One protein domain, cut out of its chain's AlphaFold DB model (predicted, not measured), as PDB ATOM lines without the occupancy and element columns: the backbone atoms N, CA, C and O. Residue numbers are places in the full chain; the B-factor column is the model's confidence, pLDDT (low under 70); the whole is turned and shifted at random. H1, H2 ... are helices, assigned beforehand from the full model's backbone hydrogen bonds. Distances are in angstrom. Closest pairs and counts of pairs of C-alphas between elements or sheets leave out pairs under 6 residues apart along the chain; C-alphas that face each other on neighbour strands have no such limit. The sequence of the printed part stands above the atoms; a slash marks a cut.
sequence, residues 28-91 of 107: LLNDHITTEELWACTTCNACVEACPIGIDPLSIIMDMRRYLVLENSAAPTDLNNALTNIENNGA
ATOM      1  N   LEU A  28     -36.906 -17.901   1.439       88.56
ATOM      2  CA  LEU A  28     -35.508 -18.298   1.285       88.56
ATOM      3  C   LEU A  28     -34.764 -18.196   2.627       88.56
ATOM      4  O   LEU A  28     -34.014 -19.092   3.003       88.56
ATOM      5  N   LEU A  29     -35.013 -17.108   3.355       89.19
ATOM      6  CA  LEU A  29     -34.464 -16.846   4.679       89.19
ATOM      7  C   LEU A  29     -35.272 -17.591   5.752       89.19
ATOM      8  O   LEU A  29     -36.500 -17.565   5.712       89.19
ATOM      9  N   ASN A  30     -34.582 -18.197   6.715       86.75
ATOM     10  CA  ASN A  30     -35.089 -19.044   7.804       86.75
ATOM     11  C   ASN A  30     -35.576 -20.448   7.401       86.75
ATOM     12  O   ASN A  30     -35.274 -21.381   8.137       86.75
ATOM     13  N   ASP A  31     -36.253 -20.637   6.261       89.50
ATOM     14  CA  ASP A  31     -36.720 -21.987   5.873       89.50
ATOM     15  C   ASP A  31     -35.669 -22.790   5.089       89.50
ATOM     16  O   ASP A  31     -35.577 -24.009   5.232       89.50
ATOM     17  N   HIS A  32     -34.871 -22.121   4.249       90.81
ATOM     18  CA  HIS A  32     -33.860 -22.773   3.402       90.81
ATOM     19  C   HIS A  32     -32.438 -22.378   3.784       90.81
ATOM     20  O   HIS A  32     -31.540 -23.217   3.759       90.81
ATOM     21  N   ILE A  33     -32.242 -21.101   4.106       92.25
ATOM     22  CA  ILE A  33     -30.974 -20.545   4.557       92.25
ATOM     23  C   ILE A  33     -31.158 -20.085   5.995       92.25
ATOM     24  O   ILE A  33     -31.970 -19.198   6.275       92.25
ATOM     25  N   THR A  34     -30.403 -20.688   6.902       92.25
ATOM     26  CA  THR A  34     -30.442 -20.342   8.321       92.25
ATOM     27  C   THR A  34     -29.657 -19.060   8.595       92.25
ATOM     28  O   THR A  34     -28.690 -18.721   7.909       92.25
ATOM     29  N   THR A  35     -30.050 -18.340   9.643       91.81
ATOM     30  CA  THR A  35     -29.343 -17.133  10.091       91.81
ATOM     31  C   THR A  35     -27.902 -17.442  10.503       91.81
ATOM     32  O   THR A  35     -27.002 -16.648  10.240       91.81
ATOM     33  N   GLU A  36     -27.655 -18.613  11.092       91.38
ATOM     34  CA  GLU A  36     -26.313 -19.058  11.480       91.38
ATOM     35  C   GLU A  36     -25.397 -19.256  10.264       91.38
ATOM     36  O   GLU A  36     -24.283 -18.734  10.250       91.38
ATOM     37  N   GLU A  37     -25.880 -19.906   9.198       91.31
ATOM     38  CA  GLU A  37     -25.131 -20.042   7.940       91.31
ATOM     39  C   GLU A  37     -24.769 -18.677   7.344       91.31
ATOM     40  O   GLU A  37     -23.650 -18.481   6.860       91.31
ATOM     41  N   LEU A  38     -25.693 -17.709   7.412       92.88
ATOM     42  CA  LEU A  38     -25.423 -16.353   6.941       92.88
ATOM     43  C   LEU A  38     -24.322 -15.689   7.750       92.88
ATOM     44  O   LEU A  38     -23.465 -15.059   7.139       92.88
ATOM     45  N   TRP A  39     -24.305 -15.810   9.078       92.62
ATOM     46  CA  TRP A  39     -23.291 -15.187   9.940       92.62
ATOM     47  C   TRP A  39     -21.956 -15.943   9.984       92.62
ATOM     48  O   TRP A  39     -20.935 -15.323  10.269       92.62
ATOM     49  N   ALA A  40     -21.916 -17.212   9.572       93.62
ATOM     50  CA  ALA A  40     -20.678 -17.980   9.422       93.62
ATOM     51  C   ALA A  40     -19.756 -17.463   8.296       93.62
ATOM     52  O   ALA A  40     -18.549 -17.709   8.307       93.62
ATOM     53  N   CYS A  41     -20.293 -16.728   7.312       94.31
ATOM     54  CA  CYS A  41     -19.490 -16.133   6.242       94.31
ATOM     55  C   CYS A  41     -18.511 -15.069   6.784       94.31
ATOM     56  O   CYS A  41     -18.907 -14.013   7.275       94.31
ATOM     57  N   THR A  42     -17.207 -15.281   6.627       95.25
ATOM     58  CA  THR A  42     -16.175 -14.324   7.072       95.25
ATOM     59  C   THR A  42     -15.864 -13.239   6.043       95.25
ATOM     60  O   THR A  42     -14.925 -12.468   6.217       95.25
ATOM     61  N   THR A  43     -16.635 -13.161   4.953       95.88
ATOM     62  CA  THR A  43     -16.430 -12.209   3.846       95.88
ATOM     63  C   THR A  43     -15.039 -12.291   3.196       95.88
ATOM     64  O   THR A  43     -14.519 -11.305   2.694       95.88
ATOM     65  N   CYS A  44     -14.436 -13.484   3.164       96.38
ATOM     66  CA  CYS A  44     -13.071 -13.704   2.666       96.38
ATOM     67  C   CYS A  44     -12.901 -13.668   1.135       96.38
ATOM     68  O   CYS A  44     -11.800 -13.905   0.653       96.38
ATOM     69  N   ASN A  45     -13.971 -13.443   0.368       95.12
ATOM     70  CA  ASN A  45     -13.987 -13.389  -1.104       95.12
ATOM     71  C   ASN A  45     -13.584 -14.674  -1.870       95.12
ATOM     72  O   ASN A  45     -13.761 -14.746  -3.085       95.12
ATOM     73  N   ALA A  46     -13.146 -15.734  -1.186       95.75
ATOM     74  CA  ALA A  46     -12.656 -16.958  -1.828       95.75
ATOM     75  C   ALA A  46     -13.675 -17.632  -2.772       95.75
ATOM     76  O   ALA A  46     -13.301 -18.185  -3.803       95.75
ATOM     77  N   CYS A  47     -14.972 -17.594  -2.441       93.81
ATOM     78  CA  CYS A  47     -16.010 -18.205  -3.277       93.81
ATOM     79  C   CYS A  47     -16.234 -17.469  -4.608       93.81
ATOM     80  O   CYS A  47     -16.623 -18.111  -5.583       93.81
ATOM     81  N   VAL A  48     -15.990 -16.155  -4.646       95.25
ATOM     82  CA  VAL A  48     -16.102 -15.322  -5.851       95.25
ATOM     83  C   VAL A  48     -14.905 -15.589  -6.760       95.25
ATOM     84  O   VAL A  48     -15.074 -15.852  -7.946       95.25
ATOM     85  N   GLU A  49     -13.700 -15.619  -6.187       96.06
ATOM     86  CA  GLU A  49     -12.453 -15.871  -6.923       96.06
ATOM     87  C   GLU A  49     -12.385 -17.280  -7.518       96.06
ATOM     88  O   GLU A  49     -11.907 -17.467  -8.635       96.06
ATOM     89  N   ALA A  50     -12.897 -18.281  -6.801       95.50
ATOM     90  CA  ALA A  50     -12.916 -19.661  -7.275       95.50
ATOM     91  C   ALA A  50     -13.980 -19.927  -8.358       95.50
ATOM     92  O   ALA A  50     -13.999 -21.017  -8.934       95.50
ATOM     93  N   CYS A  51     -14.906 -18.993  -8.616       93.94
ATOM     94  CA  CYS A  51     -16.043 -19.252  -9.494       93.94
ATOM     95  C   CYS A  51     -15.638 -19.224 -10.983       93.94
ATOM     96  O   CYS A  51     -15.309 -18.160 -11.507       93.94
ATOM     97  N   PRO A  52     -15.764 -20.338 -11.732       95.50
ATOM     98  CA  PRO A  52     -15.338 -20.405 -13.136       95.50
ATOM     99  C   PRO A  52     -16.239 -19.618 -14.101       95.50
ATOM    100  O   PRO A  52     -15.868 -19.399 -15.249       95.50
ATOM    101  N   ILE A  53     -17.435 -19.228 -13.653       95.44
ATOM    102  CA  ILE A  53     -18.435 -18.503 -14.451       95.44
ATOM    103  C   ILE A  53     -18.737 -17.106 -13.890       95.44
ATOM    104  O   ILE A  53     -19.692 -16.471 -14.326       95.44
ATOM    105  N   GLY A  54     -17.937 -16.628 -12.928       92.50
ATOM    106  CA  GLY A  54     -18.008 -15.248 -12.437       92.50
ATOM    107  C   GLY A  54     -19.275 -14.899 -11.653       92.50
ATOM    108  O   GLY A  54     -19.718 -13.755 -11.689       92.50
ATOM    109  N   ILE A  55     -19.880 -15.867 -10.961       92.88
ATOM    110  CA  ILE A  55     -20.968 -15.576 -10.021       92.88
ATOM    111  C   ILE A  55     -20.370 -14.967  -8.755       92.88
ATOM    112  O   ILE A  55     -19.304 -15.380  -8.301       92.88
ATOM    113  N   ASP A  56     -21.115 -14.050  -8.148       93.38
ATOM    114  CA  ASP A  56     -20.798 -13.454  -6.857       93.38
ATOM    115  C   ASP A  56     -21.806 -13.902  -5.775       93.38
ATOM    116  O   ASP A  56     -22.849 -13.276  -5.580       93.38
ATOM    117  N   PRO A  57     -21.540 -15.010  -5.055       92.31
ATOM    118  CA  PRO A  57     -22.353 -15.400  -3.905       92.31
ATOM    119  C   PRO A  57     -22.197 -14.457  -2.706       92.31
ATOM    120  O   PRO A  57     -23.058 -14.463  -1.825       92.31
ATOM    121  N   LEU A  58     -21.094 -13.704  -2.627       94.44
ATOM    122  CA  LEU A  58     -20.786 -12.861  -1.478       94.44
ATOM    123  C   LEU A  58     -21.748 -11.675  -1.407       94.44
ATOM    124  O   LEU A  58     -22.299 -11.431  -0.333       94.44
ATOM    125  N   SER A  59     -22.015 -10.988  -2.521       94.38
ATOM    126  CA  SER A  59     -23.008  -9.901  -2.550       94.38
ATOM    127  C   SER A  59     -24.392 -10.370  -2.107       94.38
ATOM    128  O   SER A  59     -25.001  -9.742  -1.244       94.38
ATOM    129  N   ILE A  60     -24.838 -11.533  -2.588       92.31
ATOM    130  CA  ILE A  60     -26.129 -12.126  -2.208       92.31
ATOM    131  C   ILE A  60     -26.196 -12.388  -0.690       92.31
ATOM    132  O   ILE A  60     -27.204 -12.088  -0.049       92.31
ATOM    133  N   ILE A  61     -25.117 -12.906  -0.084       94.88
ATOM    134  CA  ILE A  61     -25.021 -13.086   1.379       94.88
ATOM    135  C   ILE A  61     -25.108 -11.740   2.106       94.88
ATOM    136  O   ILE A  61     -25.820 -11.624   3.106       94.88
ATOM    137  N   MET A  62     -24.396 -10.724   1.618       95.06
ATOM    138  CA  MET A  62     -24.383  -9.394   2.230       95.06
ATOM    139  C   MET A  62     -25.753  -8.716   2.171       95.06
ATOM    140  O   MET A  62     -26.155  -8.084   3.147       95.06
ATOM    141  N   ASP A  63     -26.499  -8.895   1.084       94.19
ATOM    142  CA  ASP A  63     -27.856  -8.365   0.949       94.19
ATOM    143  C   ASP A  63     -28.831  -9.048   1.918       94.19
ATOM    144  O   ASP A  63     -29.618  -8.369   2.581       94.19
ATOM    145  N   MET A  64     -28.729 -10.369   2.098       93.62
ATOM    146  CA  MET A  64     -29.533 -11.086   3.098       93.62
ATOM    147  C   MET A  64     -29.199 -10.665   4.533       93.62
ATOM    148  O   MET A  64     -30.106 -10.482   5.346       93.62
ATOM    149  N   ARG A  65     -27.913 -10.452   4.851       94.75
ATOM    150  CA  ARG A  65     -27.501  -9.886   6.147       94.75
ATOM    151  C   ARG A  65     -28.068  -8.484   6.346       94.75
ATOM    152  O   ARG A  65     -28.560  -8.182   7.428       94.75
ATOM    153  N   ARG A  66     -28.044  -7.639   5.312       94.00
ATOM    154  CA  ARG A  66     -28.605  -6.284   5.376       94.00
ATOM    155  C   ARG A  66     -30.102  -6.318   5.673       94.00
ATOM    156  O   ARG A  66     -30.543  -5.602   6.563       94.00
ATOM    157  N   TYR A  67     -30.850  -7.187   4.995       94.62
ATOM    158  CA  TYR A  67     -32.278  -7.384   5.254       94.62
ATOM    159  C   TYR A  67     -32.554  -7.859   6.691       94.62
ATOM    160  O   TYR A  67     -33.471  -7.371   7.346       94.62
ATOM    161  N   LEU A  68     -31.733  -8.771   7.226       93.62
ATOM    162  CA  LEU A  68     -31.849  -9.198   8.624       93.62
ATOM    163  C   LEU A  68     -31.666  -8.038   9.611       93.62
ATOM    164  O   LEU A  68     -32.415  -7.948  10.581       93.62
ATOM    165  N   VAL A  69     -30.679  -7.173   9.371       93.38
ATOM    166  CA  VAL A  69     -30.353  -6.054  10.264       93.38
ATOM    167  C   VAL A  69     -31.399  -4.942  10.170       93.38
ATOM    168  O   VAL A  69     -31.913  -4.520  11.200       93.38
ATOM    169  N   LEU A  70     -31.714  -4.474   8.960       92.81
ATOM    170  CA  LEU A  70     -32.535  -3.277   8.756       92.81
ATOM    171  C   LEU A  70     -34.041  -3.554   8.874       92.81
ATOM    172  O   LEU A  70     -34.759  -2.754   9.467       92.81
ATOM    173  N   GLU A  71     -34.513  -4.701   8.384       93.00
ATOM    174  CA  GLU A  71     -35.954  -4.957   8.246       93.00
ATOM    175  C   GLU A  71     -36.476  -5.866   9.355       93.00
ATOM    176  O   GLU A  71     -37.554  -5.632   9.898       93.00
ATOM    177  N   ASN A  72     -35.701  -6.886   9.732       90.75
ATOM    178  CA  ASN A  72     -36.091  -7.825  10.787       90.75
ATOM    179  C   ASN A  72     -35.528  -7.467  12.169       90.75
ATOM    180  O   ASN A  72     -35.855  -8.153  13.135       90.75
ATOM    181  N   SER A  73     -34.674  -6.438  12.282       91.12
ATOM    182  CA  SER A  73     -33.982  -6.081  13.536       91.12
ATOM    183  C   SER A  73     -33.272  -7.275  14.204       91.12
ATOM    184  O   SER A  73     -33.155  -7.352  15.425       91.12
ATOM    185  N   ALA A  74     -32.801  -8.232  13.400       91.00
ATOM    186  CA  ALA A  74     -32.284  -9.531  13.829       91.00
ATOM    187  C   ALA A  74     -30.749  -9.608  13.733       91.00
ATOM    188  O   ALA A  74     -30.175 -10.625  13.335       91.00
ATOM    189  N   ALA A  75     -30.071  -8.506  14.054       90.75
ATOM    190  CA  ALA A  75     -28.615  -8.458  14.104       90.75
ATOM    191  C   ALA A  75     -28.069  -9.211  15.339       90.75
ATOM    192  O   ALA A  75     -28.702  -9.176  16.400       90.75
ATOM    193  N   PRO A  76     -26.885  -9.849  15.249       92.75
ATOM    194  CA  PRO A  76     -26.201 -10.413  16.408       92.75
ATOM    195  C   PRO A  76     -25.967  -9.356  17.493       92.75
ATOM    196  O   PRO A  76     -25.646  -8.206  17.186       92.75
ATOM    197  N   THR A  77     -26.082  -9.744  18.764       92.31
ATOM    198  CA  THR A  77     -25.950  -8.821  19.904       92.31
ATOM    199  C   THR A  77     -24.619  -8.070  19.901       92.31
ATOM    200  O   THR A  77     -24.602  -6.859  20.107       92.31
ATOM    201  N   ASP A  78     -23.517  -8.754  19.589       91.69
ATOM    202  CA  ASP A  78     -22.192  -8.128  19.520       91.69
ATOM    203  C   ASP A  78     -22.109  -7.063  18.419       91.69
ATOM    204  O   ASP A  78     -21.494  -6.013  18.607       91.69
ATOM    205  N   LEU A  79     -22.778  -7.300  17.286       91.94
ATOM    206  CA  LEU A  79     -22.834  -6.343  16.187       91.94
ATOM    207  C   LEU A  79     -23.671  -5.119  16.569       91.94
ATOM    208  O   LEU A  79     -23.256  -4.001  16.283       91.94
ATOM    209  N   ASN A  80     -24.801  -5.310  17.253       92.75
ATOM    210  CA  ASN A  80     -25.604  -4.196  17.766       92.75
ATOM    211  C   ASN A  80     -24.795  -3.314  18.722       92.75
ATOM    212  O   ASN A  80     -24.783  -2.097  18.559       92.75
ATOM    213  N   ASN A  81     -24.051  -3.919  19.650       93.06
ATOM    214  CA  ASN A  81     -23.177  -3.176  20.559       93.06
ATOM    215  C   ASN A  81     -22.125  -2.364  19.791       93.06
ATOM    216  O   ASN A  81     -21.923  -1.183  20.072       93.06
ATOM    217  N   ALA A  82     -21.480  -2.973  18.791       93.12
ATOM    218  CA  ALA A  82     -20.503  -2.283  17.957       93.12
ATOM    219  C   ALA A  82     -21.128  -1.121  17.162       93.12
ATOM    220  O   ALA A  82     -20.536  -0.045  17.100       93.12
ATOM    221  N   LEU A  83     -22.323  -1.305  16.591       92.88
ATOM    222  CA  LEU A  83     -23.044  -0.262  15.850       92.88
ATOM    223  C   LEU A  83     -23.430   0.915  16.756       92.88
ATOM    224  O   LEU A  83     -23.183   2.062  16.394       92.88
ATOM    225  N   THR A  84     -23.947   0.644  17.956       92.06
ATOM    226  CA  THR A  84     -24.262   1.682  18.950       92.06
ATOM    227  C   THR A  84     -23.013   2.436  19.409       92.06
ATOM    228  O   THR A  84     -23.053   3.653  19.593       92.06
ATOM    229  N   ASN A  85     -21.879   1.751  19.576       92.25
ATOM    230  CA  ASN A  85     -20.617   2.417  19.903       92.25
ATOM    231  C   ASN A  85     -20.129   3.300  18.744       92.25
ATOM    232  O   ASN A  85     -19.672   4.414  18.985       92.25
ATOM    233  N   ILE A  86     -20.259   2.843  17.492       92.69
ATOM    234  CA  ILE A  86     -19.909   3.648  16.310       92.69
ATOM    235  C   ILE A  86     -20.755   4.919  16.259       92.69
ATOM    236  O   ILE A  86     -20.209   5.991  16.012       92.69
ATOM    237  N   GLU A  87     -22.058   4.811  16.518       90.81
ATOM    238  CA  GLU A  87     -22.972   5.953  16.523       90.81
ATOM    239  C   GLU A  87     -22.617   6.980  17.608       90.81
ATOM    240  O   GLU A  87     -22.560   8.175  17.326       90.81
ATOM    241  N   ASN A  88     -22.325   6.526  18.832       88.94
ATOM    242  CA  ASN A  88     -22.085   7.422  19.968       88.94
ATOM    243  C   ASN A  88     -20.643   7.945  20.060       88.94
ATOM    244  O   ASN A  88     -20.425   9.114  20.366       88.94
ATOM    245  N   ASN A  89     -19.655   7.081  19.816       87.50
ATOM    246  CA  ASN A  89     -18.237   7.345  20.089       87.50
ATOM    247  C   ASN A  89     -17.387   7.446  18.811       87.50
ATOM    248  O   ASN A  89     -16.190   7.728  18.884       87.50
ATOM    249  N   GLY A  90     -17.957   7.166  17.633       87.69
ATOM    250  CA  GLY A  90     -17.209   7.103  16.373       87.69
ATOM    251  C   GLY A  90     -16.232   5.923  16.285       87.69
ATOM    252  O   GLY A  90     -15.367   5.903  15.409       87.69
ATOM    253  N   ALA A  91     -16.343   4.945  17.188       90.00
ATOM    254  CA  ALA A  91     -15.514   3.747  17.233       90.00
ATOM    255  C   ALA A  91     -16.358   2.533  17.655       90.00
ATOM    256  O   ALA A  91     -17.253   2.683  18.477       90.00
TER     257      ALA A  91
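This is residues 28 to 91 of the 107 residues of the protein "Iron-sulphur-binding reductase" of Nonlabens ulvanivorans (UniProt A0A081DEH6). The longest helix, H3, makes the middle, with short H1 and H2 packed on its residues 57 to 65 and H4 set off past its last residues. Residues 49 to 54 stick out towards one end, residues 84 to 90 towards the other. The 64 printed residues hold four named helices, H1 to H4, and no named strand: all helix, loose, radius of gyration of the C-alphas 14.0 A, elongated, spanning 44 by 28 by 16 A.

H1, residues 35 to 40, begins at C-alpha (-29.343, -17.133, 10.091). H2 is residues 46 to 49. H3, residues 57 to 70, is 20.3 A long. H4, residues 77 to 89, is 17.9 A long and ends at C-alpha (-18.237, 7.345, 20.089).

H3 touches H1 with residues 61 to 65 alone, closest C-alphas Leu 38 and Ile 61, 6.5 A, at a steep tilt of 53 degrees, opposite ways. H3 touches H2 with residues 57 to 58 alone, closest C-alphas Val 48 and Pro 57, 6.5 A. H4 touches no helix. In H1, H3 and H4 every O i to N i+4 pair is within hydrogen-bond range; H2 is too short for one.

The farthest C-alphas, Pro 52 and Asn 88, are 43.8 A apart. The printed part has no cut, no link is long, and no printed residue is under 70 in pLDDT.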